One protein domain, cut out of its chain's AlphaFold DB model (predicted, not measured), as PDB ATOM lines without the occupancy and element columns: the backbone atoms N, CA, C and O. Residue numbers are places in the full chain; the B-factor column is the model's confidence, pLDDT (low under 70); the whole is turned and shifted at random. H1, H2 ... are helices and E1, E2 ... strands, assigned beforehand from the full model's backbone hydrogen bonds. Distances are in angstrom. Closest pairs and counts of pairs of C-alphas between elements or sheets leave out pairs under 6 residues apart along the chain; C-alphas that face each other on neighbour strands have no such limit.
ATOM      1  N   LYS A   2      18.461 -32.192 -47.056       36.59
ATOM      2  CA  LYS A   2      17.045 -31.731 -47.124       36.59
ATOM      3  C   LYS A   2      16.615 -30.715 -46.040       36.59
ATOM      4  O   LYS A   2      15.722 -29.913 -46.281       36.59
ATOM      5  N   LEU A   3      17.257 -30.718 -44.867       30.55
ATOM      6  CA  LEU A   3      16.850 -29.898 -43.713       30.55
ATOM      7  C   LEU A   3      17.400 -28.453 -43.727       30.55
ATOM      8  O   LEU A   3      16.832 -27.585 -43.071       30.55
ATOM      9  N   GLN A   4      18.482 -28.177 -44.466       39.50
ATOM     10  CA  GLN A   4      19.057 -26.822 -44.576       39.50
ATOM     11  C   GLN A   4      18.382 -25.992 -45.677       39.50
ATOM     12  O   GLN A   4      18.104 -24.815 -45.459       39.50
ATOM     13  N   LEU A   5      17.999 -26.629 -46.792       36.44
ATOM     14  CA  LEU A   5      17.174 -26.031 -47.854       36.44
ATOM     15  C   LEU A   5      15.837 -25.490 -47.322       36.44
ATOM     16  O   LEU A   5      15.425 -24.391 -47.682       36.44
ATOM     17  N   PHE A   6      15.194 -26.226 -46.409       36.69
ATOM     18  CA  PHE A   6      13.940 -25.791 -45.793       36.69
ATOM     19  C   PHE A   6      14.134 -24.556 -44.906       36.69
ATOM     20  O   PHE A   6      13.358 -23.611 -44.995       36.69
ATOM     21  N   LYS A   7      15.196 -24.506 -44.093       35.34
ATOM     22  CA  LYS A   7      15.453 -23.366 -43.197       35.34
ATOM     23  C   LYS A   7      15.784 -22.076 -43.960       35.34
ATOM     24  O   LYS A   7      15.303 -21.021 -43.560       35.34
ATOM     25  N   GLY A   8      16.515 -22.169 -45.077       38.59
ATOM     26  CA  GLY A   8      16.804 -21.025 -45.951       38.59
ATOM     27  C   GLY A   8      15.552 -20.454 -46.626       38.59
ATOM     28  O   GLY A   8      15.285 -19.261 -46.505       38.59
ATOM     29  N   LEU A   9      14.724 -21.308 -47.245       40.38
ATOM     30  CA  LEU A   9      13.473 -20.872 -47.885       40.38
ATOM     31  C   LEU A   9      12.477 -20.261 -46.887       40.38
ATOM     32  O   LEU A   9      11.808 -19.277 -47.204       40.38
ATOM     33  N   THR A  10      12.385 -20.825 -45.678       44.09
ATOM     34  CA  THR A  10      11.447 -20.339 -44.652       44.09
ATOM     35  C   THR A  10      11.854 -18.952 -44.137       44.09
ATOM     36  O   THR A  10      10.991 -18.110 -43.904       44.09
ATOM     37  N   PHE A  11      13.160 -18.677 -44.021       41.31
ATOM     38  CA  PHE A  11      13.669 -17.367 -43.601       41.31
ATOM     39  C   PHE A  11      13.443 -16.281 -44.670       41.31
ATOM     40  O   PHE A  11      13.039 -15.167 -44.340       41.31
ATOM     41  N   SER A  12      13.601 -16.615 -45.957       43.47
ATOM     42  CA  SER A  12      13.318 -15.688 -47.064       43.47
ATOM     43  C   SER A  12      11.828 -15.341 -47.189       43.47
ATOM     44  O   SER A  12      11.489 -14.180 -47.417       43.47
ATOM     45  N   PHE A  13      10.925 -16.306 -46.975       48.38
ATOM     46  CA  PHE A  13       9.479 -16.041 -46.940       48.38
ATOM     47  C   PHE A  13       9.069 -15.157 -45.751       48.38
ATOM     48  O   PHE A  13       8.214 -14.284 -45.903       48.38
ATOM     49  N   LEU A  14       9.704 -15.337 -44.587       46.44
ATOM     50  CA  LEU A  14       9.479 -14.501 -43.402       46.44
ATOM     51  C   LEU A  14       9.925 -13.044 -43.617       46.44
ATOM     52  O   LEU A  14       9.203 -12.134 -43.211       46.44
ATOM     53  N   LEU A  15      11.041 -12.805 -44.321       45.78
ATOM     54  CA  LEU A  15      11.464 -11.443 -44.680       45.78
ATOM     55  C   LEU A  15      10.487 -10.755 -45.653       45.78
ATOM     56  O   LEU A  15      10.196  -9.573 -45.491       45.78
ATOM     57  N   MET A  16       9.935 -11.481 -46.634       46.88
ATOM     58  CA  MET A  16       8.967 -10.910 -47.591       46.88
ATOM     59  C   MET A  16       7.584 -10.634 -46.971       46.88
ATOM     60  O   MET A  16       6.858  -9.758 -47.455       46.88
ATOM     61  N   GLY A  17       7.220 -11.366 -45.912       48.31
ATOM     62  CA  GLY A  17       5.974 -11.180 -45.161       48.31
ATOM     63  C   GLY A  17       5.990  -9.993 -44.188       48.31
ATOM     64  O   GLY A  17       4.928  -9.458 -43.887       48.31
ATOM     65  N   ALA A  18       7.169  -9.559 -43.730       48.16
ATOM     66  CA  ALA A  18       7.321  -8.447 -42.783       48.16
ATOM     67  C   ALA A  18       7.356  -7.055 -43.446       48.16
ATOM     68  O   ALA A  18       7.256  -6.039 -42.760       48.16
ATOM     69  N   LEU A  19       7.493  -6.993 -44.773       48.06
ATOM     70  CA  LEU A  19       7.452  -5.736 -45.512       48.06
ATOM     71  C   LEU A  19       5.991  -5.345 -45.774       48.06
ATOM     72  O   LEU A  19       5.270  -6.029 -46.513       48.06
ATOM     73  N   ASN A  20       5.583  -4.242 -45.140       46.94
ATOM     74  CA  ASN A  20       4.285  -3.594 -45.317       46.94
ATOM     75  C   ASN A  20       3.985  -3.481 -46.829       46.94
ATOM     76  O   ASN A  20       4.871  -3.044 -47.572       46.94
ATOM     77  N   PRO A  21       2.815  -3.921 -47.327       48.06
ATOM     78  CA  PRO A  21       2.504  -3.848 -48.748       48.06
ATOM     79  C   PRO A  21       2.353  -2.377 -49.152       48.06
ATOM     80  O   PRO A  21       1.306  -1.770 -48.952       48.06
ATOM     81  N   GLY A  22       3.424  -1.783 -49.675       53.88
ATOM     82  CA  GLY A  22       3.320  -0.551 -50.445       53.88
ATOM     83  C   GLY A  22       2.636  -0.851 -51.778       53.88
ATOM     84  O   GLY A  22       2.815  -1.936 -52.331       53.88
ATOM     85  N   LEU A  23       1.855   0.101 -52.285       64.38
ATOM     86  CA  LEU A  23       1.199  -0.012 -53.588       64.38
ATOM     87  C   LEU A  23       2.257  -0.140 -54.695       64.38
ATOM     88  O   LEU A  23       3.190   0.659 -54.786       64.38
ATOM     89  N   GLY A  24       2.124  -1.140 -55.559       71.81
ATOM     90  CA  GLY A  24       2.955  -1.291 -56.743       71.81
ATOM     91  C   GLY A  24       2.382  -0.538 -57.958       71.81
ATOM     92  O   GLY A  24       1.186  -0.279 -58.054       71.81
ATOM     93  N   GLN A  25       3.243  -0.179 -58.909       75.38
ATOM     94  CA  GLN A  25       2.929   0.531 -60.158       75.38
ATOM     95  C   GLN A  25       2.230   1.892 -60.005       75.38
ATOM     96  O   GLN A  25       1.455   2.314 -60.864       75.38
ATOM     97  N   VAL A  26       2.581   2.626 -58.954       78.44
ATOM     98  CA  VAL A  26       1.996   3.925 -58.570       78.44
ATOM     99  C   VAL A  26       2.131   5.011 -59.644       78.44
ATOM    100  O   VAL A  26       1.346   5.957 -59.691       78.44
ATOM    101  N   TYR A  27       3.073   4.839 -60.573       80.06
ATOM    102  CA  TYR A  27       3.240   5.661 -61.773       80.06
ATOM    103  C   TYR A  27       2.085   5.582 -62.780       80.06
ATOM    104  O   TYR A  27       2.041   6.369 -63.728       80.06
ATOM    105  N   GLN A  28       1.183   4.609 -62.645       79.38
ATOM    106  CA  GLN A  28      -0.004   4.530 -63.495       79.38
ATOM    107  C   GLN A  28      -1.060   5.573 -63.132       79.38
ATOM    108  O   GLN A  28      -1.812   5.991 -64.009       79.38
ATOM    109  N   GLU A  29      -1.095   5.995 -61.871       80.69
ATOM    110  CA  GLU A  29      -2.068   6.958 -61.357       80.69
ATOM    111  C   GLU A  29      -1.661   8.398 -61.698       80.69
ATOM    112  O   GLU A  29      -2.497   9.201 -62.105       80.69
ATOM    113  N   ALA A  30      -0.366   8.717 -61.584       78.38
ATOM    114  CA  ALA A  30       0.180  10.036 -61.890       78.38
ATOM    115  C   ALA A  30       1.669   9.976 -62.268       78.38
ATOM    116  O   ALA A  30       2.398   9.058 -61.887       78.38
ATOM    117  N   LYS A  31       2.140  10.999 -62.993       81.25
ATOM    118  CA  LYS A  31       3.563  11.197 -63.304       81.25
ATOM    119  C   LYS A  31       4.147  12.305 -62.438       81.25
ATOM    120  O   LYS A  31       4.117  13.472 -62.815       81.25
ATOM    121  N   THR A  32       4.698  11.919 -61.299       79.44
ATOM    122  CA  THR A  32       5.363  12.816 -60.348       79.44
ATOM    123  C   THR A  32       6.803  12.360 -60.117       79.44
ATOM    124  O   THR A  32       7.196  11.269 -60.544       79.44
ATOM    125  N   GLN A  33       7.591  13.184 -59.426       78.44
ATOM    126  CA  GLN A  33       8.950  12.821 -59.010       78.44
ATOM    127  C   GLN A  33       8.972  11.655 -58.004       78.44
ATOM    128  O   GLN A  33       9.860  10.813 -58.082       78.44
ATOM    129  N   HIS A  34       7.968  11.545 -57.126       78.81
ATOM    130  CA  HIS A  34       7.864  10.473 -56.122       78.81
ATOM    131  C   HIS A  34       7.340   9.155 -56.711       78.81
ATOM    132  O   HIS A  34       7.438   8.107 -56.093       78.81
ATOM    133  N   ARG A  35       6.818   9.182 -57.941       83.12
ATOM    134  CA  ARG A  35       6.366   7.988 -58.676       83.12
ATOM    135  C   ARG A  35       7.313   7.621 -59.816       83.12
ATOM    136  O   ARG A  35       6.971   6.817 -60.679       83.12
ATOM    137  N   PHE A  36       8.486   8.252 -59.881       82.62
ATOM    138  CA  PHE A  36       9.448   8.050 -60.964       82.62
ATOM    139  C   PHE A  36      10.090   6.658 -60.933       82.62
ATOM    140  O   PHE A  36      10.325   6.062 -61.992       82.62
ATOM    141  N   ALA A  37      10.366   6.161 -59.728       85.81
ATOM    142  CA  ALA A  37      11.017   4.890 -59.480       85.81
ATOM    143  C   ALA A  37      10.244   4.083 -58.438       85.81
ATOM    144  O   ALA A  37       9.627   4.657 -57.551       85.81
ATOM    145  N   GLN A  38      10.304   2.762 -58.551       88.69
ATOM    146  CA  GLN A  38       9.685   1.838 -57.616       88.69
ATOM    147  C   GLN A  38      10.614   0.668 -57.335       88.69
ATOM    148  O   GLN A  38      11.005  -0.053 -58.254       88.69
ATOM    149  N   THR A  39      10.914   0.450 -56.063       91.88
ATOM    150  CA  THR A  39      11.807  -0.616 -55.610       91.88
ATOM    151  C   THR A  39      11.083  -1.960 -55.567       91.88
ATOM    152  O   THR A  39       9.869  -2.038 -55.380       91.88
ATOM    153  N   TYR A  40      11.832  -3.047 -55.716       93.88
ATOM    154  CA  TYR A  40      11.354  -4.396 -55.455       93.88
ATOM    155  C   TYR A  40      12.448  -5.282 -54.858       93.88
ATOM    156  O   TYR A  40      13.647  -5.049 -55.030       93.88
ATOM    157  N   LEU A  41      12.003  -6.336 -54.180       95.69
ATOM    158  CA  LEU A  41      12.844  -7.386 -53.610       95.69
ATOM    159  C   LEU A  41      12.248  -8.746 -53.966       95.69
ATOM    160  O   LEU A  41      11.026  -8.918 -53.948       95.69
ATOM    161  N   GLY A  42      13.090  -9.733 -54.241       95.50
ATOM    162  CA  GLY A  42      12.613 -11.094 -54.421       95.50
ATOM    163  C   GLY A  42      13.704 -12.111 -54.663       95.50
ATOM    164  O   GLY A  42      14.867 -11.894 -54.333       95.50
ATOM    165  N   LEU A  43      13.301 -13.237 -55.235       97.00
ATOM    166  CA  LEU A  43      14.170 -14.366 -55.518       97.00
ATOM    167  C   LEU A  43      14.077 -14.724 -56.994       97.00
ATOM    168  O   LEU A  43      12.993 -14.733 -57.577       97.00
ATOM    169  N   ASN A  44      15.200 -15.101 -57.583       96.12
ATOM    170  CA  ASN A  44      15.213 -15.784 -58.865       96.12
ATOM    171  C   ASN A  44      16.109 -17.016 -58.795       96.12
ATOM    172  O   ASN A  44      16.906 -17.166 -57.878       96.12
ATOM    173  N   THR A  45      15.948 -17.937 -59.731       97.50
ATOM    174  CA  THR A  45      16.870 -19.058 -59.905       97.50
ATOM    175  C   THR A  45      17.455 -18.970 -61.295       97.50
ATOM    176  O   THR A  45      16.705 -19.024 -62.269       97.50
ATOM    177  N   GLN A  46      18.777 -18.841 -61.375       97.06
ATOM    178  CA  GLN A  46      19.518 -18.979 -62.618       97.06
ATOM    179  C   GLN A  46      19.810 -20.452 -62.880       97.06
ATOM    180  O   GLN A  46      20.149 -21.209 -61.972       97.06
ATOM    181  N   ILE A  47      19.658 -20.848 -64.133       96.06
ATOM    182  CA  ILE A  47      19.838 -22.204 -64.619       96.06
ATOM    183  C   ILE A  47      20.855 -22.135 -65.748       96.06
ATOM    184  O   ILE A  47      20.620 -21.490 -66.772       96.06
ATOM    185  N   MET A  48      21.968 -22.823 -65.555       93.88
ATOM    186  CA  MET A  48      22.983 -23.051 -66.567       93.88
ATOM    187  C   MET A  48      22.867 -24.510 -67.016       93.88
ATOM    188  O   MET A  48      23.179 -25.414 -66.237       93.88
ATOM    189  N   PRO A  49      22.377 -24.782 -68.233       92.19
ATOM    190  CA  PRO A  49      22.358 -26.135 -68.767       92.19
ATOM    191  C   PRO A  49      23.777 -26.676 -68.955       92.19
ATOM    192  O   PRO A  49      24.711 -25.911 -69.206       92.19
ATOM    193  N   SER A  50      23.917 -28.003 -68.923       91.75
ATOM    194  CA  SER A  50      25.183 -28.638 -69.287       91.75
ATOM    195  C   SER A  50      25.502 -28.333 -70.751       91.75
ATOM    196  O   SER A  50      24.749 -28.703 -71.651       91.75
ATOM    197  N   SER A  51      26.559 -27.555 -70.966       91.94
ATOM    198  CA  SER A  51      26.934 -26.997 -72.266       91.94
ATOM    199  C   SER A  51      28.361 -26.447 -72.214       91.94
ATOM    200  O   SER A  51      29.040 -26.574 -71.194       91.94
ATOM    201  N   GLY A  52      28.827 -25.858 -73.316       90.25
ATOM    202  CA  GLY A  52      30.224 -25.458 -73.448       90.25
ATOM    203  C   GLY A  52      31.155 -26.665 -73.573       90.25
ATOM    204  O   GLY A  52      30.708 -27.805 -73.708       90.25
ATOM    205  N   GLU A  53      32.454 -26.408 -73.530       90.94
ATOM    206  CA  GLU A  53      33.485 -27.432 -73.676       90.94
ATOM    207  C   GLU A  53      34.705 -27.079 -72.825       90.94
ATOM    208  O   GLU A  53      35.230 -25.970 -72.887       90.94
ATOM    209  N   LEU A  54      35.172 -28.035 -72.034       86.56
ATOM    210  CA  LEU A  54      36.412 -27.973 -71.279       86.56
ATOM    211  C   LEU A  54      37.330 -29.089 -71.773       86.56
ATOM    212  O   LEU A  54      36.957 -30.261 -71.717       86.56
ATOM    213  N   LEU A  55      38.536 -28.735 -72.216       85.50
ATOM    214  CA  LEU A  55      39.601 -29.705 -72.446       85.50
ATOM    215  C   LEU A  55      40.369 -29.925 -71.137       85.50
ATOM    216  O   LEU A  55      41.129 -29.057 -70.713       85.50
ATOM    217  N   TRP A  56      40.189 -31.086 -70.509       80.81
ATOM    218  CA  TRP A  56      40.851 -31.464 -69.258       80.81
ATOM    219  C   TRP A  56      41.582 -32.796 -69.423       80.81
ATOM    220  O   TRP A  56      40.985 -33.775 -69.864       80.81
ATOM    221  N   LYS A  57      42.887 -32.834 -69.119       80.62
ATOM    222  CA  LYS A  57      43.747 -34.034 -69.255       80.62
ATOM    223  C   LYS A  57      43.611 -34.752 -70.618       80.62
ATOM    224  O   LYS A  57      43.711 -35.970 -70.707       80.62
ATOM    225  N   GLY A  58      43.396 -33.987 -71.693       80.56
ATOM    226  CA  GLY A  58      43.253 -34.501 -73.063       80.56
ATOM    227  C   GLY A  58      41.835 -34.924 -73.460       80.56
ATOM    228  O   GLY A  58      41.608 -35.234 -74.629       80.56
ATOM    229  N   GLU A  59      40.870 -34.877 -72.542       85.06
ATOM    230  CA  GLU A  59      39.470 -35.193 -72.816       85.06
ATOM    231  C   GLU A  59      38.594 -33.940 -72.830       85.06
ATOM    232  O   GLU A  59      38.728 -33.047 -71.995       85.06
ATOM    233  N   ARG A  60      37.666 -33.885 -73.786       87.88
ATOM    234  CA  ARG A  60      36.669 -32.815 -73.883       87.88
ATOM    235  C   ARG A  60      35.432 -33.202 -73.095       87.88
ATOM    236  O   ARG A  60      34.849 -34.258 -73.345       87.88
ATOM    237  N   ARG A  61      35.017 -32.345 -72.169       87.81
ATOM    238  CA  ARG A  61      33.836 -32.557 -71.326       87.81
ATOM    239  C   ARG A  61      32.989 -31.282 -71.289       87.81
ATOM    240  O   ARG A  61      33.557 -30.192 -71.290       87.81
ATOM    241  N   PRO A  62      31.650 -31.374 -71.286       89.69
ATOM    242  CA  PRO A  62      30.808 -30.197 -71.116       89.69
ATOM    243  C   PRO A  62      30.885 -29.697 -69.674       89.69
ATOM    244  O   PRO A  62      31.169 -30.470 -68.754       89.69
ATOM    245  N   PHE A  63      30.553 -28.427 -69.450       87.44
ATOM    246  CA  PHE A  63      30.335 -27.962 -68.086       87.44
ATOM    247  C   PHE A  63      29.120 -28.676 -67.487       87.44
ATOM    248  O   PHE A  63      28.131 -28.919 -68.195       87.44
ATOM    249  N   PRO A  64      29.161 -29.020 -66.192       86.62
ATOM    250  CA  PRO A  64      28.011 -29.592 -65.516       86.62
ATOM    251  C   PRO A  64      26.868 -28.575 -65.446       86.62
ATOM    252  O   PRO A  64      27.077 -27.362 -65.431       86.62
ATOM    253  N   ALA A  65      25.634 -29.077 -65.405       90.31
ATOM    254  CA  ALA A  65      24.481 -28.216 -65.186       90.31
ATOM    255  C   ALA A  65      24.521 -27.615 -63.772       90.31
ATOM    256  O   ALA A  65      24.844 -28.313 -62.806       90.31
ATOM    257  N   LEU A  66      24.129 -26.347 -63.659       91.69
ATOM    258  CA  LEU A  66      24.147 -25.592 -62.412       91.69
ATOM    259  C   LEU A  66      22.828 -24.853 -62.196       91.69
ATOM    260  O   LEU A  66      22.270 -24.248 -63.113       91.69
ATOM    261  N   TYR A  67      22.366 -24.859 -60.950       94.69
ATOM    262  CA  TYR A  67      21.229 -24.084 -60.478       94.69
ATOM    263  C   TYR A  67      21.703 -23.143 -59.376       94.69
ATOM    264  O   TYR A  67      22.252 -23.587 -58.367       94.69
ATOM    265  N   SER A  68      21.465 -21.847 -59.542       95.19
ATOM    266  CA  SER A  68      21.830 -20.836 -58.553       95.19
ATOM    267  C   SER A  68      20.593 -20.053 -58.126       95.19
ATOM    268  O   SER A  68      20.096 -19.223 -58.889       95.19
ATOM    269  N   PRO A  69      20.041 -20.319 -56.930       95.81
ATOM    270  CA  PRO A  69      19.091 -19.421 -56.289       95.81
ATOM    271  C   PRO A  69      19.777 -18.090 -55.963       95.81
ATOM    272  O   PRO A  69      20.866 -18.074 -55.390       95.81
ATOM    273  N   ARG A  70      19.130 -16.974 -56.291       95.69
ATOM    274  CA  ARG A  70      19.667 -15.617 -56.152       95.69
ATOM    275  C   ARG A  70      18.659 -14.703 -55.474       95.69
ATOM    276  O   ARG A  70      17.454 -14.810 -55.708       95.69
ATOM    277  N   LEU A  71      19.164 -13.784 -54.660       95.69
ATOM    278  CA  LEU A  71      18.410 -12.638 -54.167       95.69
ATOM    279  C   LEU A  71      18.433 -11.548 -55.235       95.69
ATOM    280  O   LEU A  71      19.504 -11.182 -55.710       95.69
ATOM    281  N   THR A  72      17.269 -11.012 -55.583       95.75
ATOM    282  CA  THR A  72      17.149  -9.894 -56.520       95.75
ATOM    283  C   THR A  72      16.695  -8.651 -55.779       95.75
ATOM    284  O   THR A  72      15.656  -8.664 -55.116       95.75
ATOM    285  N   ILE A  73      17.442  -7.566 -55.958       94.25
ATOM    286  CA  ILE A  73      17.085  -6.223 -55.500       94.25
ATOM    287  C   ILE A  73      17.100  -5.328 -56.728       94.25
ATOM    288  O   ILE A  73      18.077  -5.323 -57.474       94.25
ATOM    289  N   GLY A  74      16.035  -4.572 -56.958       94.25
ATOM    290  CA  GLY A  74      15.991  -3.700 -58.119       94.25
ATOM    291  C   GLY A  74      14.978  -2.588 -58.001       94.25
ATOM    292  O   GLY A  74      14.269  -2.458 -57.003       94.25
ATOM    293  N   GLY A  75      14.940  -1.772 -59.045       93.19
ATOM    294  CA  GLY A  75      14.034  -0.650 -59.151       93.19
ATOM    295  C   GLY A  75      13.544  -0.464 -60.576       93.19
ATOM    296  O   GLY A  75      14.333  -0.350 -61.517       93.19
ATOM    297  N   MET A  76      12.230  -0.364 -60.725       93.94
ATOM    298  CA  MET A  76      11.570   0.045 -61.954       93.94
ATOM    299  C   MET A  76      11.550   1.571 -62.034       93.94
ATOM    300  O   MET A  76      10.871   2.222 -61.255       93.94
ATOM    301  N   HIS A  77      12.268   2.136 -62.992       93.12
ATOM    302  CA  HIS A  77      12.445   3.561 -63.235       93.12
ATOM    303  C   HIS A  77      11.683   4.028 -64.483       93.12
ATOM    304  O   HIS A  77      11.191   3.235 -65.300       93.12
ATOM    305  N   PHE A  78      11.619   5.352 -64.651       92.81
ATOM    306  CA  PHE A  78      11.010   6.020 -65.803       92.81
ATOM    307  C   PHE A  78       9.570   5.547 -66.055       92.81
ATOM    308  O   PHE A  78       9.184   5.258 -67.191       92.81
ATOM    309  N   TRP A  79       8.779   5.462 -64.978       91.31
ATOM    310  CA  TRP A  79       7.359   5.083 -65.014       91.31
ATOM    311  C   TRP A  79       7.106   3.724 -65.696       91.31
ATOM    312  O   TRP A  79       6.230   3.593 -66.559       91.31
ATOM    313  N   GLY A  80       7.900   2.709 -65.339       92.19
ATOM    314  CA  GLY A  80       7.695   1.340 -65.820       92.19
ATOM    315  C   GLY A  80       8.480   0.961 -67.075       92.19
ATOM    316  O   GLY A  80       8.091   0.005 -67.746       92.19
ATOM    317  N   LYS A  81       9.510   1.727 -67.458       95.81
ATOM    318  CA  LYS A  81      10.204   1.567 -68.751       95.81
ATOM    319  C   LYS A  81      11.619   1.023 -68.650       95.81
ATOM    320  O   LYS A  81      12.077   0.399 -69.604       95.81
ATOM    321  N   VAL A  82      12.306   1.268 -67.544       97.44
ATOM    322  CA  VAL A  82      13.680   0.800 -67.346       97.44
ATOM    323  C   VAL A  82      13.764   0.153 -65.985       97.44
ATOM    324  O   VAL A  82      13.224   0.678 -65.027       97.44
ATOM    325  N   ASP A  83      14.442  -0.970 -65.891       96.88
ATOM    326  CA  ASP A  83      14.654  -1.694 -64.651       96.88
ATOM    327  C   ASP A  83      16.153  -1.851 -64.428       96.88
ATOM    328  O   ASP A  83      16.851  -2.380 -65.292       96.88
ATOM    329  N   PHE A  84      16.629  -1.376 -63.282       97.31
ATOM    330  CA  PHE A  84      17.994  -1.603 -62.822       97.31
ATOM    331  C   PHE A  84      17.943  -2.560 -61.643       97.31
ATOM    332  O   PHE A  84      17.218  -2.305 -60.678       97.31
ATOM    333  N   ASN A  85      18.702  -3.648 -61.705       95.56
ATOM    334  CA  ASN A  85      18.709  -4.636 -60.634       95.56
ATOM    335  C   ASN A  85      20.072  -5.275 -60.430       95.56
ATOM    336  O   ASN A  85      20.905  -5.316 -61.332       95.56
ATOM    337  N   ILE A  86      20.249  -5.787 -59.219       94.81
ATOM    338  CA  ILE A  86      21.372  -6.607 -58.807       94.81
ATOM    339  C   ILE A  86      20.825  -7.978 -58.426       94.81
ATOM    340  O   ILE A  86      19.844  -8.080 -57.681       94.81
ATOM    341  N   ASN A  87      21.479  -9.030 -58.908       94.88
ATOM    342  CA  ASN A  87      21.221 -10.397 -58.482       94.88
ATOM    343  C   ASN A  87      22.441 -10.920 -57.732       94.88
ATOM    344  O   ASN A  87      23.547 -10.923 -58.264       94.88
ATOM    345  N   VAL A  88      22.234 -11.373 -56.500       92.44
ATOM    346  CA  VAL A  88      23.293 -11.920 -55.648       92.44
ATOM    347  C   VAL A  88      23.048 -13.418 -55.475       92.44
ATOM    348  O   VAL A  88      22.008 -13.788 -54.916       92.44
ATOM    349  N   PRO A  89      23.952 -14.296 -55.945       92.19
ATOM    350  CA  PRO A  89      23.799 -15.729 -55.756       92.19
ATOM    351  C   PRO A  89      23.864 -16.084 -54.273       92.19
ATOM    352  O   PRO A  89      24.732 -15.623 -53.536       92.19
ATOM    353  N   LEU A  90      22.915 -16.904 -53.831       89.88
ATOM    354  CA  LEU A  90      22.839 -17.388 -52.454       89.88
ATOM    355  C   LEU A  90      23.623 -18.688 -52.286       89.88
ATOM    356  O   LEU A  90      24.209 -18.940 -51.237       89.88
ATOM    357  N   THR A  91      23.581 -19.540 -53.308       90.00
ATOM    358  CA  THR A  91      24.275 -20.825 -53.345       90.00
ATOM    359  C   THR A  91      24.334 -21.350 -54.782       90.00
ATOM    360  O   THR A  91      23.708 -20.794 -55.690       90.00
ATOM    361  N   PHE A  92      25.068 -22.439 -54.968       90.62
ATOM    362  CA  PHE A  92      25.308 -23.103 -56.238       90.62
ATOM    363  C   PHE A  92      25.014 -24.589 -56.050       90.62
ATOM    364  O   PHE A  92      25.543 -25.221 -55.140       90.62
ATOM    365  N   LEU A  93      24.095 -25.121 -56.853       90.50
ATOM    366  CA  LEU A  93      23.666 -26.514 -56.799       90.50
ATOM    367  C   LEU A  93      23.986 -27.168 -58.143       90.50
ATOM    368  O   LEU A  93      23.406 -26.798 -59.166       90.50
ATOM    369  N   GLY A  94      24.876 -28.152 -58.147       86.88
ATOM    370  CA  GLY A  94      25.290 -28.849 -59.359       86.88
ATOM    371  C   GLY A  94      26.219 -30.011 -59.045       86.88
ATOM    372  O   GLY A  94      26.537 -30.273 -57.886       86.88
ATOM    373  N   ASN A  95      26.622 -30.733 -60.089       82.12
ATOM    374  CA  ASN A  95      27.761 -31.636 -59.977       82.12
ATOM    375  C   ASN A  95      29.038 -30.811 -60.150       82.12
ATOM    376  O   ASN A  95      29.121 -30.036 -61.097       82.12
ATOM    377  N   HIS A  96      30.006 -31.000 -59.264       83.81
ATOM    378  CA  HIS A  96      31.301 -30.325 -59.312       83.81
ATOM    379  C   HIS A  96      32.432 -31.289 -59.688       83.81
ATOM    380  O   HIS A  96      33.562 -30.869 -59.891       83.81
ATOM    381  N   GLN A  97      32.155 -32.589 -59.826       84.31
ATOM    382  CA  GLN A  97      33.181 -33.569 -60.163       84.31
ATOM    383  C   GLN A  97      33.563 -33.458 -61.644       84.31
ATOM    384  O   GLN A  97      32.711 -33.642 -62.519       84.31
ATOM    385  N   LEU A  98      34.846 -33.206 -61.925       79.88
ATOM    386  CA  LEU A  98      35.399 -33.375 -63.268       79.88
ATOM    387  C   LEU A  98      35.732 -34.839 -63.505       79.88
ATOM    388  O   LEU A  98      35.198 -35.415 -64.444       79.88
ATOM    389  N   ASP A  99      36.584 -35.430 -62.665       82.69
ATOM    390  CA  ASP A  99      37.033 -36.827 -62.705       82.69
ATOM    391  C   ASP A  99      37.273 -37.363 -61.276       82.69
ATOM    392  O   ASP A  99      36.942 -36.684 -60.309       82.69
ATOM    393  N   GLU A 100      37.812 -38.577 -61.112       85.62
ATOM    394  CA  GLU A 100      38.046 -39.192 -59.787       85.62
ATOM    395  C   GLU A 100      38.972 -38.371 -58.869       85.62
ATOM    396  O   GLU A 100      38.907 -38.516 -57.654       85.62
ATOM    397  N   THR A 101      39.807 -37.508 -59.448       86.88
ATOM    398  CA  THR A 101      40.879 -36.752 -58.779       86.88
ATOM    399  C   THR A 101      40.732 -35.235 -58.907       86.88
ATOM    400  O   THR A 101      41.548 -34.491 -58.357       86.88
ATOM    401  N   SER A 102      39.729 -34.759 -59.653       86.38
ATOM    402  CA  SER A 102      39.563 -33.342 -59.981       86.38
ATOM    403  C   SER A 102      38.120 -32.859 -59.823       86.38
ATOM    404  O   SER A 102      37.166 -33.545 -60.205       86.38
ATOM    405  N   GLU A 103      37.972 -31.616 -59.373       89.81
ATOM    406  CA  GLU A 103      36.701 -30.897 -59.264       89.81
ATOM    407  C   GLU A 103      36.758 -29.562 -60.026       89.81
ATOM    408  O   GLU A 103      37.813 -28.933 -60.142       89.81
ATOM    409  N   ILE A 104      35.604 -29.140 -60.546       87.25
ATOM    410  CA  ILE A 104      35.347 -27.835 -61.146       87.25
ATOM    411  C   ILE A 104      34.167 -27.169 -60.452       87.25
ATOM    412  O   ILE A 104      33.085 -27.743 -60.312       87.25
ATOM    413  N   ASP A 105      34.342 -25.906 -60.096       87.50
ATOM    414  CA  ASP A 105      33.260 -25.054 -59.634       87.50
ATOM    415  C   ASP A 105      33.222 -23.782 -60.483       87.50
ATOM    416  O   ASP A 105      33.998 -22.845 -60.303       87.50
ATOM    417  N   PHE A 106      32.334 -23.785 -61.478       88.25
ATOM    418  CA  PHE A 106      32.052 -22.606 -62.284       88.25
ATOM    419  C   PHE A 106      30.814 -21.903 -61.732       88.25
ATOM    420  O   PHE A 106      29.700 -22.417 -61.823       88.25
ATOM    421  N   ARG A 107      31.018 -20.714 -61.166       87.56
ATOM    422  CA  ARG A 107      30.006 -19.934 -60.459       87.56
ATOM    423  C   ARG A 107      29.803 -18.582 -61.136       87.56
ATOM    424  O   ARG A 107      30.653 -17.697 -60.996       87.56
ATOM    425  N   PRO A 108      28.666 -18.375 -61.816       86.50
ATOM    426  CA  PRO A 108      28.197 -17.036 -62.135       86.50
ATOM    427  C   PRO A 108      27.946 -16.280 -60.822       86.50
ATOM    428  O   PRO A 108      27.111 -16.680 -60.011       86.50
ATOM    429  N   GLY A 109      28.737 -15.243 -60.575       85.88
ATOM    430  CA  GLY A 109      28.719 -14.434 -59.364       85.88
ATOM    431  C   GLY A 109      27.540 -13.462 -59.314       85.88
ATOM    432  O   GLY A 109      26.452 -13.730 -59.828       85.88
ATOM    433  N   ALA A 110      27.749 -12.326 -58.649       88.44
ATOM    434  CA  ALA A 110      26.765 -11.255 -58.665       88.44
ATOM    435  C   ALA A 110      26.681 -10.627 -60.064       88.44
ATOM    436  O   ALA A 110      27.680 -10.551 -60.787       88.44
ATOM    437  N   ASP A 111      25.490 -10.163 -60.435       91.25
ATOM    438  CA  ASP A 111      25.300  -9.424 -61.678       91.25
ATOM    439  C   ASP A 111      24.519  -8.128 -61.471       91.25
ATOM    440  O   ASP A 111      23.597  -8.071 -60.655       91.25
ATOM    441  N   LEU A 112      24.928  -7.088 -62.199       94.25
ATOM    442  CA  LEU A 112      24.264  -5.792 -62.290       94.25
ATOM    443  C   LEU A 112      23.662  -5.668 -63.683       94.25
ATOM    444  O   LEU A 112      24.391  -5.638 -64.679       94.25
ATOM    445  N   SER A 113      22.344  -5.525 -63.760       95.75
ATOM    446  CA  SER A 113      21.640  -5.477 -65.032       95.75
ATOM    447  C   SER A 113      20.781  -4.236 -65.219       95.75
ATOM    448  O   SER A 113      20.262  -3.637 -64.274       95.75
ATOM    449  N   ALA A 114      20.632  -3.871 -66.490       98.12
ATOM    450  CA  ALA A 114      19.730  -2.841 -66.972       98.12
ATOM    451  C   ALA A 114      18.817  -3.453 -68.040       98.12
ATOM    452  O   ALA A 114      19.290  -3.949 -69.065       98.12
ATOM    453  N   ARG A 115      17.505  -3.410 -67.811       98.12
ATOM    454  CA  ARG A 115      16.476  -3.933 -68.718       98.12
ATOM    455  C   ARG A 115      15.591  -2.794 -69.203       98.12
ATOM    456  O   ARG A 115      15.179  -1.939 -68.427       98.12
ATOM    457  N   TYR A 116      15.257  -2.804 -70.483       98.44
ATOM    458  CA  TYR A 116      14.344  -1.865 -71.114       98.44
ATOM    459  C   TYR A 116      13.054  -2.571 -71.524       98.44
ATOM    460  O   TYR A 116      13.086  -3.611 -72.182       98.44
ATOM    461  N   TYR A 117      11.924  -1.961 -71.180       98.19
ATOM    462  CA  TYR A 117      10.581  -2.437 -71.481       98.19
ATOM    463  C   TYR A 117       9.952  -1.584 -72.599       98.19
ATOM    464  O   TYR A 117       9.479  -0.466 -72.342       98.19
ATOM    465  N   PRO A 118       9.871  -2.089 -73.849       97.25
ATOM    466  CA  PRO A 118       9.223  -1.370 -74.949       97.25
ATOM    467  C   PRO A 118       7.768  -1.023 -74.627       97.25
ATOM    468  O   PRO A 118       7.288   0.074 -74.920       97.25
ATOM    469  N   TRP A 119       7.073  -1.919 -73.929       96.25
ATOM    470  CA  TRP A 119       5.759  -1.664 -73.351       96.25
ATOM    471  C   TRP A 119       5.916  -1.461 -71.857       96.25
ATOM    472  O   TRP A 119       6.473  -2.325 -71.193       96.25
ATOM    473  N   ARG A 120       5.418  -0.333 -71.333       93.62
ATOM    474  CA  ARG A 120       5.534  -0.040 -69.899       93.62
ATOM    475  C   ARG A 120       4.987  -1.200 -69.068       93.62
ATOM    476  O   ARG A 120       3.963  -1.787 -69.440       93.62
ATOM    477  N   MET A 121       5.641  -1.493 -67.952       93.75
ATOM    478  CA  MET A 121       5.140  -2.457 -66.984       93.75
ATOM    479  C   MET A 121       3.737  -2.073 -66.510       93.75
ATOM    480  O   MET A 121       3.439  -0.902 -66.278       93.75
ATOM    481  N   GLU A 122       2.846  -3.062 -66.476       92.00
ATOM    482  CA  GLU A 122       1.433  -2.868 -66.160       92.00
ATOM    483  C   GLU A 122       0.825  -4.169 -65.634       92.00
ATOM    484  O   GLU A 122       1.136  -5.253 -66.133       92.00
ATOM    485  N   TYR A 123      -0.041  -4.061 -64.631       94.25
ATOM    486  CA  TYR A 123      -0.708  -5.207 -64.040       94.25
ATOM    487  C   TYR A 123      -1.605  -5.958 -65.016       94.25
ATOM    488  O   TYR A 123      -2.267  -5.383 -65.878       94.25
ATOM    489  N   GLY A 124      -1.617  -7.281 -64.859       95.00
ATOM    490  CA  GLY A 124      -2.418  -8.190 -65.671       95.00
ATOM    491  C   GLY A 124      -1.920  -8.347 -67.108       95.00
ATOM    492  O   GLY A 124      -2.604  -8.978 -67.911       95.00
ATOM    493  N   LYS A 125      -0.749  -7.799 -67.458       96.38
ATOM    494  CA  LYS A 125      -0.214  -7.841 -68.822       96.38
ATOM    495  C   LYS A 125       1.181  -8.453 -68.849       96.38
ATOM    496  O   LYS A 125       2.011  -8.182 -67.986       96.38
ATOM    497  N   VAL A 126       1.434  -9.259 -69.876       98.12
ATOM    498  CA  VAL A 126       2.775  -9.760 -70.188       98.12
ATOM    499  C   VAL A 126       3.561  -8.658 -70.896       98.12
ATOM    500  O   VAL A 126       3.036  -7.948 -71.766       98.12
ATOM    501  N   ARG A 127       4.816  -8.483 -70.489       97.81
ATOM    502  CA  ARG A 127       5.680  -7.388 -70.918       97.81
ATOM    503  C   ARG A 127       7.060  -7.921 -71.284       97.81
ATOM    504  O   ARG A 127       7.752  -8.420 -70.400       97.81
ATOM    505  N   PRO A 128       7.456  -7.845 -72.563       98.38
ATOM    506  CA  PRO A 128       8.790  -8.215 -72.968       98.38
ATOM    507  C   PRO A 128       9.783  -7.139 -72.558       98.38
ATOM    508  O   PRO A 128       9.440  -5.955 -72.470       98.38
ATOM    509  N   TYR A 129      11.025  -7.559 -72.381       98.50
ATOM    510  CA  TYR A 129      12.151  -6.664 -72.201       98.50
ATOM    511  C   TYR A 129      13.393  -7.196 -72.910       98.50
ATOM    512  O   TYR A 129      13.523  -8.392 -73.180       98.50
ATOM    513  N   ALA A 130      14.315  -6.279 -73.177       98.69
ATOM    514  CA  ALA A 130      15.679  -6.572 -73.591       98.69
ATOM    515  C   ALA A 130      16.638  -5.771 -72.710       98.69
ATOM    516  O   ALA A 130      16.271  -4.709 -72.208       98.69
ATOM    517  N   GLY A 131      17.850  -6.262 -72.497       98.06
ATOM    518  CA  GLY A 131      18.770  -5.617 -71.571       98.06
ATOM    519  C   GLY A 131      20.213  -6.047 -71.728       98.06
ATOM    520  O   GLY A 131      20.566  -6.827 -72.613       98.06
ATOM    521  N   ILE A 132      21.031  -5.526 -70.828       98.00
ATOM    522  CA  ILE A 132      22.438  -5.871 -70.676       98.00
ATOM    523  C   ILE A 132      22.720  -6.179 -69.209       98.00
ATOM    524  O   ILE A 132      22.060  -5.636 -68.320       98.00
ATOM    525  N   SER A 133      23.707  -7.029 -68.959       95.69
ATOM    526  CA  SER A 133      24.192  -7.315 -67.613       95.69
ATOM    527  C   SER A 133      25.716  -7.344 -67.570       95.69
ATOM    528  O   SER A 133      26.360  -7.850 -68.491       95.69
ATOM    529  N   LEU A 134      26.275  -6.794 -66.495       92.81
ATOM    530  CA  LEU A 134      27.656  -6.984 -66.072       92.81
ATOM    531  C   LEU A 134      27.675  -8.114 -65.052       92.81
ATOM    532  O   LEU A 134      27.007  -8.019 -64.027       92.81
ATOM    533  N   ASN A 135      28.429  -9.168 -65.343       88.81
ATOM    534  CA  ASN A 135      28.421 -10.397 -64.568       88.81
ATOM    535  C   ASN A 135      29.824 -10.703 -64.066       88.81
ATOM    536  O   ASN A 135      30.769 -10.733 -64.863       88.81
ATOM    537  N   ASP A 136      29.926 -11.014 -62.782       87.62
ATOM    538  CA  ASP A 136      31.105 -11.669 -62.237       87.62
ATOM    539  C   ASP A 136      31.061 -13.157 -62.589       87.62
ATOM    540  O   ASP A 136      30.017 -13.801 -62.518       87.62
ATOM    541  N   MET A 137      32.199 -13.723 -62.966       87.69
ATOM    542  CA  MET A 137      32.352 -15.138 -63.282       87.69
ATOM    543  C   MET A 137      33.528 -15.683 -62.494       87.69
ATOM    544  O   MET A 137      34.628 -15.134 -62.571       87.69
ATOM    545  N   ILE A 138      33.287 -16.748 -61.736       87.69
ATOM    546  CA  ILE A 138      34.302 -17.416 -60.928       87.69
ATOM    547  C   ILE A 138      34.475 -18.829 -61.458       87.69
ATOM    548  O   ILE A 138      33.495 -19.549 -61.632       87.69
ATOM    549  N   LEU A 139      35.715 -19.227 -61.695       87.50
ATOM    550  CA  LEU A 139      36.079 -20.597 -62.020       87.50
ATOM    551  C   LEU A 139      37.082 -21.088 -60.993       87.50
ATOM    552  O   LEU A 139      38.157 -20.510 -60.853       87.50
ATOM    553  N   GLU A 140      36.743 -22.174 -60.321       88.06
ATOM    554  CA  GLU A 140      37.646 -22.904 -59.447       88.06
ATOM    555  C   GLU A 140      37.899 -24.285 -60.031       88.06
ATOM    556  O   GLU A 140      36.981 -24.953 -60.503       88.06
ATOM    557  N   ILE A 141      39.165 -24.688 -60.030       86.12
ATOM    558  CA  ILE A 141      39.591 -26.032 -60.402       86.12
ATOM    559  C   ILE A 141      40.518 -26.521 -59.298       86.12
ATOM    560  O   ILE A 141      41.495 -25.848 -58.954       86.12
ATOM    561  N   SER A 142      40.215 -27.694 -58.757       88.12
ATOM    562  CA  SER A 142      41.077 -28.392 -57.810       88.12
ATOM    563  C   SER A 142      41.414 -29.777 -58.326       88.12
ATOM    564  O   SER A 142      40.540 -30.491 -58.809       88.12
ATOM    565  N   ASP A 143      42.676 -30.156 -58.198       87.88
ATOM    566  CA  ASP A 143      43.199 -31.460 -58.585       87.88
ATOM    567  C   ASP A 143      44.207 -31.938 -57.538       87.88
ATOM    568  O   ASP A 143      44.999 -31.143 -57.026       87.88
ATOM    569  N   GLU A 144      44.200 -33.232 -57.221       86.31
ATOM    570  CA  GLU A 144      45.097 -33.795 -56.201       86.31
ATOM    571  C   GLU A 144      46.590 -33.597 -56.521       86.31
ATOM    572  O   GLU A 144      47.394 -33.414 -55.606       86.31
ATOM    573  N   ALA A 145      46.972 -33.607 -57.804       82.44
ATOM    574  CA  ALA A 145      48.360 -33.477 -58.241       82.44
ATOM    575  C   ALA A 145      48.743 -32.033 -58.604       82.44
ATOM    576  O   ALA A 145      49.877 -31.618 -58.356       82.44
ATOM    577  N   MET A 146      47.820 -31.268 -59.197       75.44
ATOM    578  CA  MET A 146      48.073 -29.897 -59.671       75.44
ATOM    579  C   MET A 146      47.686 -28.808 -58.659       75.44
ATOM    580  O   MET A 146      48.092 -27.655 -58.813       75.44
ATOM    581  N   GLY A 147      46.966 -29.159 -57.592       81.00
ATOM    582  CA  GLY A 147      46.559 -28.237 -56.534       81.00
ATOM    583  C   GLY A 147      45.284 -27.458 -56.862       81.00
ATOM    584  O   GLY A 147      44.430 -27.914 -57.618       81.00
ATOM    585  N   TYR A 148      45.132 -26.284 -56.245       83.12
ATOM    586  CA  TYR A 148      43.937 -25.439 -56.342       83.12
ATOM    587  C   TYR A 148      44.208 -24.165 -57.141       83.12
ATOM    588  O   TYR A 148      45.198 -23.464 -56.898       83.12
ATOM    589  N   ARG A 149      43.276 -23.812 -58.028       79.75
ATOM    590  CA  ARG A 149      43.281 -22.552 -58.767       79.75
ATOM    591  C   ARG A 149      41.899 -21.924 -58.788       79.75
ATOM    592  O   ARG A 149      40.903 -22.600 -59.005       79.75
ATOM    593  N   GLN A 150      41.883 -20.601 -58.665       83.44
ATOM    594  CA  GLN A 150      40.696 -19.777 -58.819       83.44
ATOM    595  C   GLN A 150      40.965 -18.642 -59.803       83.44
ATOM    596  O   GLN A 150      41.962 -17.922 -59.689       83.44
ATOM    597  N   GLU A 151      40.041 -18.448 -60.732       81.25
ATOM    598  CA  GLU A 151      39.987 -17.301 -61.625       81.25
ATOM    599  C   GLU A 151      38.676 -16.548 -61.427       81.25
ATOM    600  O   GLU A 151      37.621 -17.141 -61.219       81.25
ATOM    601  N   LEU A 152      38.756 -15.221 -61.474       82.19
ATOM    602  CA  LEU A 152      37.616 -14.319 -61.387       82.19
ATOM    603  C   LEU A 152      37.732 -13.321 -62.530       82.19
ATOM    604  O   LEU A 152      38.775 -12.687 -62.684       82.19
ATOM    605  N   TRP A 153      36.670 -13.136 -63.299       82.00
ATOM    606  CA  TRP A 153      36.617 -12.103 -64.328       82.00
ATOM    607  C   TRP A 153      35.225 -11.497 -64.430       82.00
ATOM    608  O   TRP A 153      34.234 -12.099 -64.032       82.00
ATOM    609  N   VAL A 154      35.169 -10.298 -65.001       83.56
ATOM    610  CA  VAL A 154      33.916  -9.613 -65.318       83.56
ATOM    611  C   VAL A 154      33.641  -9.779 -66.805       83.56
ATOM    612  O   VAL A 154      34.547  -9.660 -67.636       83.56
ATOM    613  N   THR A 155      32.391 -10.056 -67.152       87.06
ATOM    614  CA  THR A 155      31.930 -10.159 -68.536       87.06
ATOM    615  C   THR A 155      30.610  -9.422 -68.735       87.06
ATOM    616  O   THR A 155      29.917  -9.067 -67.782       87.06
ATOM    617  N   THR A 156      30.260  -9.187 -69.996       91.88
ATOM    618  CA  THR A 156      28.980  -8.588 -70.382       91.88
ATOM    619  C   THR A 156      28.097  -9.631 -71.044       91.88
ATOM    620  O   THR A 156      28.581 -10.459 -71.816       91.88
ATOM    621  N   SER A 157      26.801  -9.560 -70.763       95.56
ATOM    622  CA  SER A 157      25.794 -10.447 -71.339       95.56
ATOM    623  C   SER A 157      24.615  -9.640 -71.865       95.56
ATOM    624  O   SER A 157      24.297  -8.571 -71.337       95.56
ATOM    625  N   LEU A 158      23.949 -10.164 -72.891       98.12
ATOM    626  CA  LEU A 158      22.667  -9.650 -73.366       98.12
ATOM    627  C   LEU A 158      21.530 -10.379 -72.657       98.12
ATOM    628  O   LEU A 158      21.607 -11.584 -72.421       98.12
ATOM    629  N   LEU A 159      20.466  -9.649 -72.348       98.44
ATOM    630  CA  LEU A 159      19.279 -10.170 -71.683       98.44
ATOM    631  C   LEU A 159      18.063 -10.046 -72.596       98.44
ATOM    632  O   LEU A 159      17.882  -9.032 -73.274       98.44
ATOM    633  N   GLY A 160      17.186 -11.040 -72.541       98.56
ATOM    634  CA  GLY A 160      15.856 -10.989 -73.134       98.56
ATOM    635  C   GLY A 160      14.876 -11.769 -72.276       98.56
ATOM    636  O   GLY A 160      15.207 -12.839 -71.775       98.56
ATOM    637  N   GLY A 161      13.667 -11.252 -72.085       98.50
ATOM    638  CA  GLY A 161      12.721 -11.926 -71.206       98.50
ATOM    639  C   GLY A 161      11.306 -11.391 -71.265       98.50
ATOM    640  O   GLY A 161      10.980 -10.482 -72.032       98.50
ATOM    641  N   LEU A 162      10.464 -12.005 -70.441       98.62
ATOM    642  CA  LEU A 162       9.065 -11.666 -70.245       98.62
ATOM    643  C   LEU A 162       8.796 -11.477 -68.754       98.62
ATOM    644  O   LEU A 162       9.220 -12.284 -67.926       98.62
ATOM    645  N   SER A 163       8.011 -10.455 -68.446       98.12
ATOM    646  CA  SER A 163       7.550 -10.143 -67.100       98.12
ATOM    647  C   SER A 163       6.026 -10.121 -67.062       98.12
ATOM    648  O   SER A 163       5.378  -9.634 -67.992       98.12
ATOM    649  N   TYR A 164       5.439 -10.611 -65.977       97.75
ATOM    650  CA  TYR A 164       4.013 -10.483 -65.685       97.75
ATOM    651  C   TYR A 164       3.840 -10.014 -64.247       97.75
ATOM    652  O   TYR A 164       4.389 -10.625 -63.334       97.75
ATOM    653  N   ALA A 165       3.069  -8.948 -64.041       95.12
ATOM    654  CA  ALA A 165       2.843  -8.380 -62.719       95.12
ATOM    655  C   ALA A 165       1.360  -8.405 -62.329       95.12
ATOM    656  O   ALA A 165       0.487  -8.154 -63.162       95.12
ATOM    657  N   ARG A 166       1.063  -8.682 -61.056       93.62
ATOM    658  CA  ARG A 166      -0.280  -8.630 -60.464       93.62
ATOM    659  C   ARG A 166      -0.185  -8.476 -58.945       93.62
ATOM    660  O   ARG A 166       0.564  -9.214 -58.316       93.62
ATOM    661  N   ASN A 167      -1.013  -7.603 -58.363       89.69
ATOM    662  CA  ASN A 167      -1.130  -7.406 -56.908       89.69
ATOM    663  C   ASN A 167       0.238  -7.207 -56.228       89.69
ATOM    664  O   ASN A 167       0.566  -7.921 -55.286       89.69
ATOM    665  N   ASP A 168       1.063  -6.313 -56.771       90.88
ATOM    666  CA  ASP A 168       2.411  -5.990 -56.276       90.88
ATOM    667  C   ASP A 168       3.463  -7.095 -56.436       90.88
ATOM    668  O   ASP A 168       4.631  -6.882 -56.128       90.88
ATOM    669  N   TRP A 169       3.095  -8.245 -56.993       94.56
ATOM    670  CA  TRP A 169       4.028  -9.304 -57.362       94.56
ATOM    671  C   TRP A 169       4.351  -9.250 -58.851       94.56
ATOM    672  O   TRP A 169       3.471  -9.003 -59.676       94.56
ATOM    673  N   GLN A 170       5.597  -9.538 -59.210       95.88
ATOM    674  CA  GLN A 170       6.048  -9.711 -60.588       95.88
ATOM    675  C   GLN A 170       6.773 -11.051 -60.722       95.88
ATOM    676  O   GLN A 170       7.643 -11.377 -59.921       95.88
ATOM    677  N   VAL A 171       6.421 -11.811 -61.757       98.12
ATOM    678  CA  VAL A 171       7.116 -13.033 -62.170       98.12
ATOM    679  C   VAL A 171       7.867 -12.756 -63.464       98.12
ATOM    680  O   VAL A 171       7.313 -12.139 -64.375       98.12
ATOM    681  N   ASN A 172       9.105 -13.238 -63.536       97.25
ATOM    682  CA  ASN A 172      10.016 -13.026 -64.656       97.25
ATOM    683  C   ASN A 172      10.502 -14.357 -65.214       97.25
ATOM    684  O   ASN A 172      10.820 -15.267 -64.446       97.25
ATOM    685  N   ALA A 173      10.613 -14.427 -66.535       98.56
ATOM    686  CA  ALA A 173      11.344 -15.459 -67.254       98.56
ATOM    687  C   ALA A 173      12.372 -14.779 -68.166       98.56
ATOM    688  O   ALA A 173      12.012 -13.912 -68.961       98.56
ATOM    689  N   GLU A 174      13.636 -15.165 -68.046       98.56
ATOM    690  CA  GLU A 174      14.769 -14.506 -68.697       98.56
ATOM    691  C   GLU A 174      15.667 -15.518 -69.400       98.56
ATOM    692  O   GLU A 174      15.896 -16.622 -68.904       98.56
ATOM    693  N   VAL A 175      16.217 -15.095 -70.531       98.44
ATOM    694  CA  VAL A 175      17.371 -15.691 -71.189       98.44
ATOM    695  C   VAL A 175      18.508 -14.682 -71.113       98.44
ATOM    696  O   VAL A 175      18.356 -13.526 -71.513       98.44
ATOM    697  N   MET A 176      19.651 -15.136 -70.622       97.44
ATOM    698  CA  MET A 176      20.909 -14.410 -70.675       97.44
ATOM    699  C   MET A 176      21.816 -15.090 -71.693       97.44
ATOM    700  O   MET A 176      22.056 -16.295 -71.609       97.44
ATOM    701  N   TRP A 177      22.332 -14.308 -72.635       96.94
ATOM    702  CA  TRP A 177      23.284 -14.760 -73.639       96.94
ATOM    703  C   TRP A 177      24.630 -14.064 -73.456       96.94
ATOM    704  O   TRP A 177      24.715 -12.834 -73.446       96.94
ATOM    705  N   MET A 178      25.683 -14.863 -73.325       93.81
ATOM    706  CA  MET A 178      27.058 -14.414 -73.173       93.81
ATOM    707  C   MET A 178      27.796 -14.582 -74.511       93.81
ATOM    708  O   MET A 178      28.069 -15.714 -74.913       93.81
ATOM    709  N   PRO A 179      28.139 -13.484 -75.212       89.12
ATOM    710  CA  PRO A 179      28.773 -13.550 -76.530       89.12
ATOM    711  C   PRO A 179      30.232 -14.021 -76.487       89.12
ATOM    712  O   PRO A 179      30.729 -14.570 -77.463       89.12
ATOM    713  N   GLN A 180      30.936 -13.776 -75.379       87.25
ATOM    714  CA  GLN A 180      32.344 -14.134 -75.209       87.25
ATOM    715  C   GLN A 180      32.467 -15.398 -74.360       87.25
ATOM    716  O   GLN A 180      32.475 -15.325 -73.131       87.25
ATOM    717  N   THR A 181      32.554 -16.548 -75.023       87.75
ATOM    718  CA  THR A 181      32.631 -17.861 -74.365       87.75
ATOM    719  C   THR A 181      34.024 -18.458 -74.341       87.75
ATOM    720  O   THR A 181      34.341 -19.187 -73.407       87.75
ATOM    721  N   ASP A 182      34.856 -18.154 -75.333       89.19
ATOM    722  CA  ASP A 182      36.192 -18.735 -75.424       89.19
ATOM    723  C   ASP A 182      37.143 -18.047 -74.441       89.19
ATOM    724  O   ASP A 182      37.269 -16.815 -74.407       89.19
ATOM    725  N   ARG A 183      37.805 -18.853 -73.612       83.69
ATOM    726  CA  ARG A 183      38.758 -18.397 -72.602       83.69
ATOM    727  C   ARG A 183      39.918 -19.372 -72.491       83.69
ATOM    728  O   ARG A 183      39.748 -20.586 -72.559       83.69
ATOM    729  N   GLU A 184      41.100 -18.817 -72.279       82.00
ATOM    730  CA  GLU A 184      42.262 -19.576 -71.837       82.00
ATOM    731  C   GLU A 184      42.292 -19.580 -70.311       82.00
ATOM    732  O   GLU A 184      42.119 -18.529 -69.691       82.00
ATOM    733  N   PHE A 185      42.551 -20.741 -69.722       78.44
ATOM    734  CA  PHE A 185      42.846 -20.902 -68.303       78.44
ATOM    735  C   PHE A 185      44.114 -21.747 -68.160       78.44
ATOM    736  O   PHE A 185      44.443 -22.532 -69.041       78.44
ATOM    737  N   TYR A 186      44.851 -21.605 -67.065       74.56
ATOM    738  CA  TYR A 186      46.102 -22.346 -66.868       74.56
ATOM    739  C   TYR A 186      45.938 -23.340 -65.717       74.56
ATOM    740  O   TYR A 186      45.920 -22.922 -64.565       74.56
ATOM    741  N   ALA A 187      45.815 -24.643 -65.981       66.69
ATOM    742  CA  ALA A 187      45.750 -25.633 -64.896       66.69
ATOM    743  C   ALA A 187      47.099 -25.774 -64.164       66.69
ATOM    744  O   ALA A 187      47.132 -25.989 -62.957       66.69
ATOM    745  N   ASP A 188      48.204 -25.591 -64.893       68.62
ATOM    746  CA  ASP A 188      49.575 -25.606 -64.382       68.62
ATOM    747  C   ASP A 188      50.326 -24.306 -64.755       68.62
ATOM    748  O   ASP A 188      49.754 -23.377 -65.328       68.62
ATOM    749  N   GLN A 189      51.605 -24.182 -64.387       68.44
ATOM    750  CA  GLN A 189      52.360 -22.936 -64.582       68.44
ATOM    751  C   GLN A 189      52.647 -22.582 -66.050       68.44
ATOM    752  O   GLN A 189      52.932 -21.414 -66.326       68.44
ATOM    753  N   LEU A 190      52.621 -23.558 -66.960       69.81
ATOM    754  CA  LEU A 190      53.198 -23.442 -68.302       69.81
ATOM    755  C   LEU A 190      52.212 -23.788 -69.425       69.81
ATOM    756  O   LEU A 190      52.415 -23.347 -70.555       69.81
ATOM    757  N   THR A 191      51.147 -24.531 -69.130       71.06
ATOM    758  CA  THR A 191      50.209 -25.048 -70.127       71.06
ATOM    759  C   THR A 191      48.879 -24.298 -70.050       71.06
ATOM    760  O   THR A 191      48.121 -24.481 -69.089       71.06
ATOM    761  N   PRO A 192      48.559 -23.451 -71.046       74.19
ATOM    762  CA  PRO A 192      47.214 -22.928 -71.206       74.19
ATOM    763  C   PRO A 192      46.295 -24.021 -71.757       74.19
ATOM    764  O   PRO A 192      46.638 -24.761 -72.678       74.19
ATOM    765  N   TYR A 193      45.092 -24.064 -71.218       77.69
ATOM    766  CA  TYR A 193      43.979 -24.872 -71.673       77.69
ATOM    767  C   TYR A 193      42.906 -23.930 -72.204       77.69
ATOM    768  O   TYR A 193      42.629 -22.882 -71.618       77.69
ATOM    769  N   THR A 194      42.288 -24.294 -73.321       80.06
ATOM    770  CA  THR A 194      41.145 -23.551 -73.848       80.06
ATOM    771  C   THR A 194      39.862 -24.154 -73.298       80.06
ATOM    772  O   THR A 194      39.676 -25.372 -73.306       80.06
ATOM    773  N   MET A 195      38.968 -23.287 -72.843       86.94
ATOM    774  CA  MET A 195      37.594 -23.628 -72.521       86.94
ATOM    775  C   MET A 195      36.631 -22.747 -73.304       86.94
ATOM    776  O   MET A 195      36.910 -21.586 -73.601       86.94
ATOM    777  N   GLN A 196      35.469 -23.308 -73.586       91.56
ATOM    778  CA  GLN A 196      34.314 -22.614 -74.109       91.56
ATOM    779  C   GLN A 196      33.231 -22.633 -73.035       91.56
ATOM    780  O   GLN A 196      32.645 -23.673 -72.745       91.56
ATOM    781  N   LEU A 197      32.984 -21.482 -72.422       90.62
ATOM    782  CA  LEU A 197      31.980 -21.329 -71.375       90.62
ATOM    783  C   LEU A 197      30.556 -21.556 -71.919       90.62
ATOM    784  O   LEU A 197      30.293 -21.282 -73.095       90.62
ATOM    785  N   PRO A 198      29.599 -21.959 -71.066       91.50
ATOM    786  CA  PRO A 198      28.179 -21.936 -71.396       91.50
ATOM    787  C   PRO A 198      27.749 -20.550 -71.887       91.50
ATOM    788  O   PRO A 198      27.920 -19.550 -71.188       91.50
ATOM    789  N   SER A 199      27.194 -20.483 -73.099       93.62
ATOM    790  CA  SER A 199      26.789 -19.220 -73.733       93.62
ATOM    791  C   SER A 199      25.405 -18.745 -73.302       93.62
ATOM    792  O   SER A 199      25.068 -17.585 -73.514       93.62
ATOM    793  N   THR A 200      24.575 -19.636 -72.758       95.81
ATOM    794  CA  THR A 200      23.150 -19.376 -72.535       95.81
ATOM    795  C   THR A 200      22.729 -19.827 -71.148       95.81
ATOM    796  O   THR A 200      22.982 -20.961 -70.746       95.81
ATOM    797  N   TYR A 201      22.036 -18.939 -70.447       96.38
ATOM    798  CA  TYR A 201      21.510 -19.160 -69.109       96.38
ATOM    799  C   TYR A 201      20.039 -18.777 -69.104       96.38
ATOM    800  O   TYR A 201      19.619 -17.849 -69.795       96.38
ATOM    801  N   PHE A 202      19.262 -19.466 -68.284       98.00
ATOM    802  CA  PHE A 202      17.851 -19.177 -68.085       98.00
ATOM    803  C   PHE A 202      17.642 -18.673 -66.670       98.00
ATOM    804  O   PHE A 202      18.391 -19.027 -65.763       98.00
ATOM    805  N   SER A 203      16.639 -17.838 -66.441       97.75
ATOM    806  CA  SER A 203      16.228 -17.497 -65.084       97.75
ATOM    807  C   SER A 203      14.721 -17.424 -64.966       97.75
ATOM    808  O   SER A 203      14.040 -16.931 -65.861       97.75
ATOM    809  N   VAL A 204      14.210 -17.893 -63.831       98.31
ATOM    810  CA  VAL A 204      12.820 -17.678 -63.425       98.31
ATOM    811  C   VAL A 204      12.831 -17.051 -62.046       98.31
ATOM    812  O   VAL A 204      13.557 -17.507 -61.164       98.31
ATOM    813  N   GLY A 205      12.053 -15.993 -61.853       97.25
ATOM    814  CA  GLY A 205      12.040 -15.270 -60.588       97.25
ATOM    815  C   GLY A 205      10.694 -14.692 -60.224       97.25
ATOM    816  O   GLY A 205       9.815 -14.532 -61.068       97.25
ATOM    817  N   VAL A 206      10.563 -14.373 -58.944       98.00
ATOM    818  CA  VAL A 206       9.418 -13.708 -58.345       98.00
ATOM    819  C   VAL A 206       9.917 -12.571 -57.462       98.00
ATOM    820  O   VAL A 206      10.787 -12.760 -56.615       98.00
ATOM    821  N   VAL A 207       9.363 -11.382 -57.662       96.31
ATOM    822  CA  VAL A 207       9.681 -10.183 -56.887       96.31
ATOM    823  C   VAL A 207       8.405  -9.526 -56.388       96.31
ATOM    824  O   VAL A 207       7.341  -9.689 -56.984       96.31
ATOM    825  N   LYS A 208       8.517  -8.792 -55.286       94.44
ATOM    826  CA  LYS A 208       7.448  -7.977 -54.719       94.44
ATOM    827  C   LYS A 208       7.875  -6.514 -54.767       94.44
ATOM    828  O   LYS A 208       8.991  -6.194 -54.353       94.44
ATOM    829  N   TYR A 209       7.018  -5.657 -55.307       91.25
ATOM    830  CA  TYR A 209       7.217  -4.214 -55.311       91.25
ATOM    831  C   TYR A 209       6.985  -3.635 -53.919       91.25
ATOM    832  O   TYR A 209       6.143  -4.116 -53.159       91.25
ATOM    833  N   PHE A 210       7.719  -2.571 -53.617       85.12
ATOM    834  CA  PHE A 210       7.541  -1.768 -52.421       85.12
ATOM    835  C   PHE A 210       7.701  -0.299 -52.789       85.12
ATOM    836  O   PHE A 210       8.628   0.080 -53.505       85.12
ATOM    837  N   GLU A 211       6.796   0.520 -52.270       75.62
ATOM    838  CA  GLU A 211       6.797   1.960 -52.469       75.62
ATOM    839  C   GLU A 211       6.850   2.649 -51.109       75.62
ATOM    840  O   GLU A 211       5.956   2.469 -50.283       75.62
TER     841      GLU A 211
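Overview. This is residues 2 to 211 of the 291 residues of an uncharacterized protein of Cytophagales bacterium (UniProt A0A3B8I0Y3). A closed barrel of eight antiparallel strands, E1, E4, E5, E7, E8, E9, E10 and E13, is drawn out at one end: there the long E7, E8 and E9 run on, with the short E6 beside E7, and the small antiparallel sheet E3 E2 E12 E11 adds another piece of wall. Helix H1 lies outside the barrel, over E1, and its residues 2 to 7 stick out free. The printed part has 210 residues, with one named helix followed by thirteen named strands; the class is mostly strand. It is only just compact, close to loose, with a radius of gyration of the C-alphas of 19.7 A, and elongated, spanning 64 by 38 by 24 A.

Arrangement. H1, residues 2 to 17, has 10 of its 12 O i to N i+4 pairs within hydrogen-bond range. It is on the barrel, over E1, residues 38 to 48, at a height over the sheet of 11.6 A; it runs along E1 at 10 degrees on the local plane, which rests on just 6 C-alphas. Their closest C-alphas, those of Met 16 and Gly 42, are 7.7 A apart. Round the ring, antiparallel, run E1, E4 (66 to 77), E5 (82 to 89), E7 (102 to 116), E8 (126 to 143), E9 (147 to 166), E10 (169 to 177), E13 (200 to 210) and back to E1. N and O within hydrogen-bond range include N 40 and O 74, 2.8 A, for E1 and E4, N 135 and O 155, 2.9 A, for E8 and E9, and N 206 and O 43, 2.8 A, for E13 and E1. E6, residues 97 to 99, and E5 lie on one side of E7; E6 to E10 form a meander, each strand the antiparallel neighbour of the one before. E1 runs on into E2, residues 51 to 56, at 55 degrees. E2 forms a hairpin with E3, residues 59 to 63, with N 54 and O 61 at 2.8 A, and neighbours E12, residues 192 to 196, with N 53 and O 196 at 2.9 A. E12 forms a hairpin with E11, residues 182 to 186, with N 185 and O 193 at 2.9 A. This sheet is strongly twisted.

Along the chain. H1 begins at C-alpha 2, (17.045, -31.731, -47.124), and is 23.4 A long. E7 measures 41.8 A, E8 47.3 A and E9 50.9 A; E9 bends by 70 degrees at residue 158. E13 ends at C-alpha 210, (7.541, -1.768, -52.421).

Size, cuts and confidence. The C-alphas farthest apart, those of Ala 30 and Ala 145, are 65.0 A apart. The printed part has no cut. The link from H1 to E1, residues 18 to 37, is long. Residues 2 to 23 and 187 to 190 have pLDDT under 70.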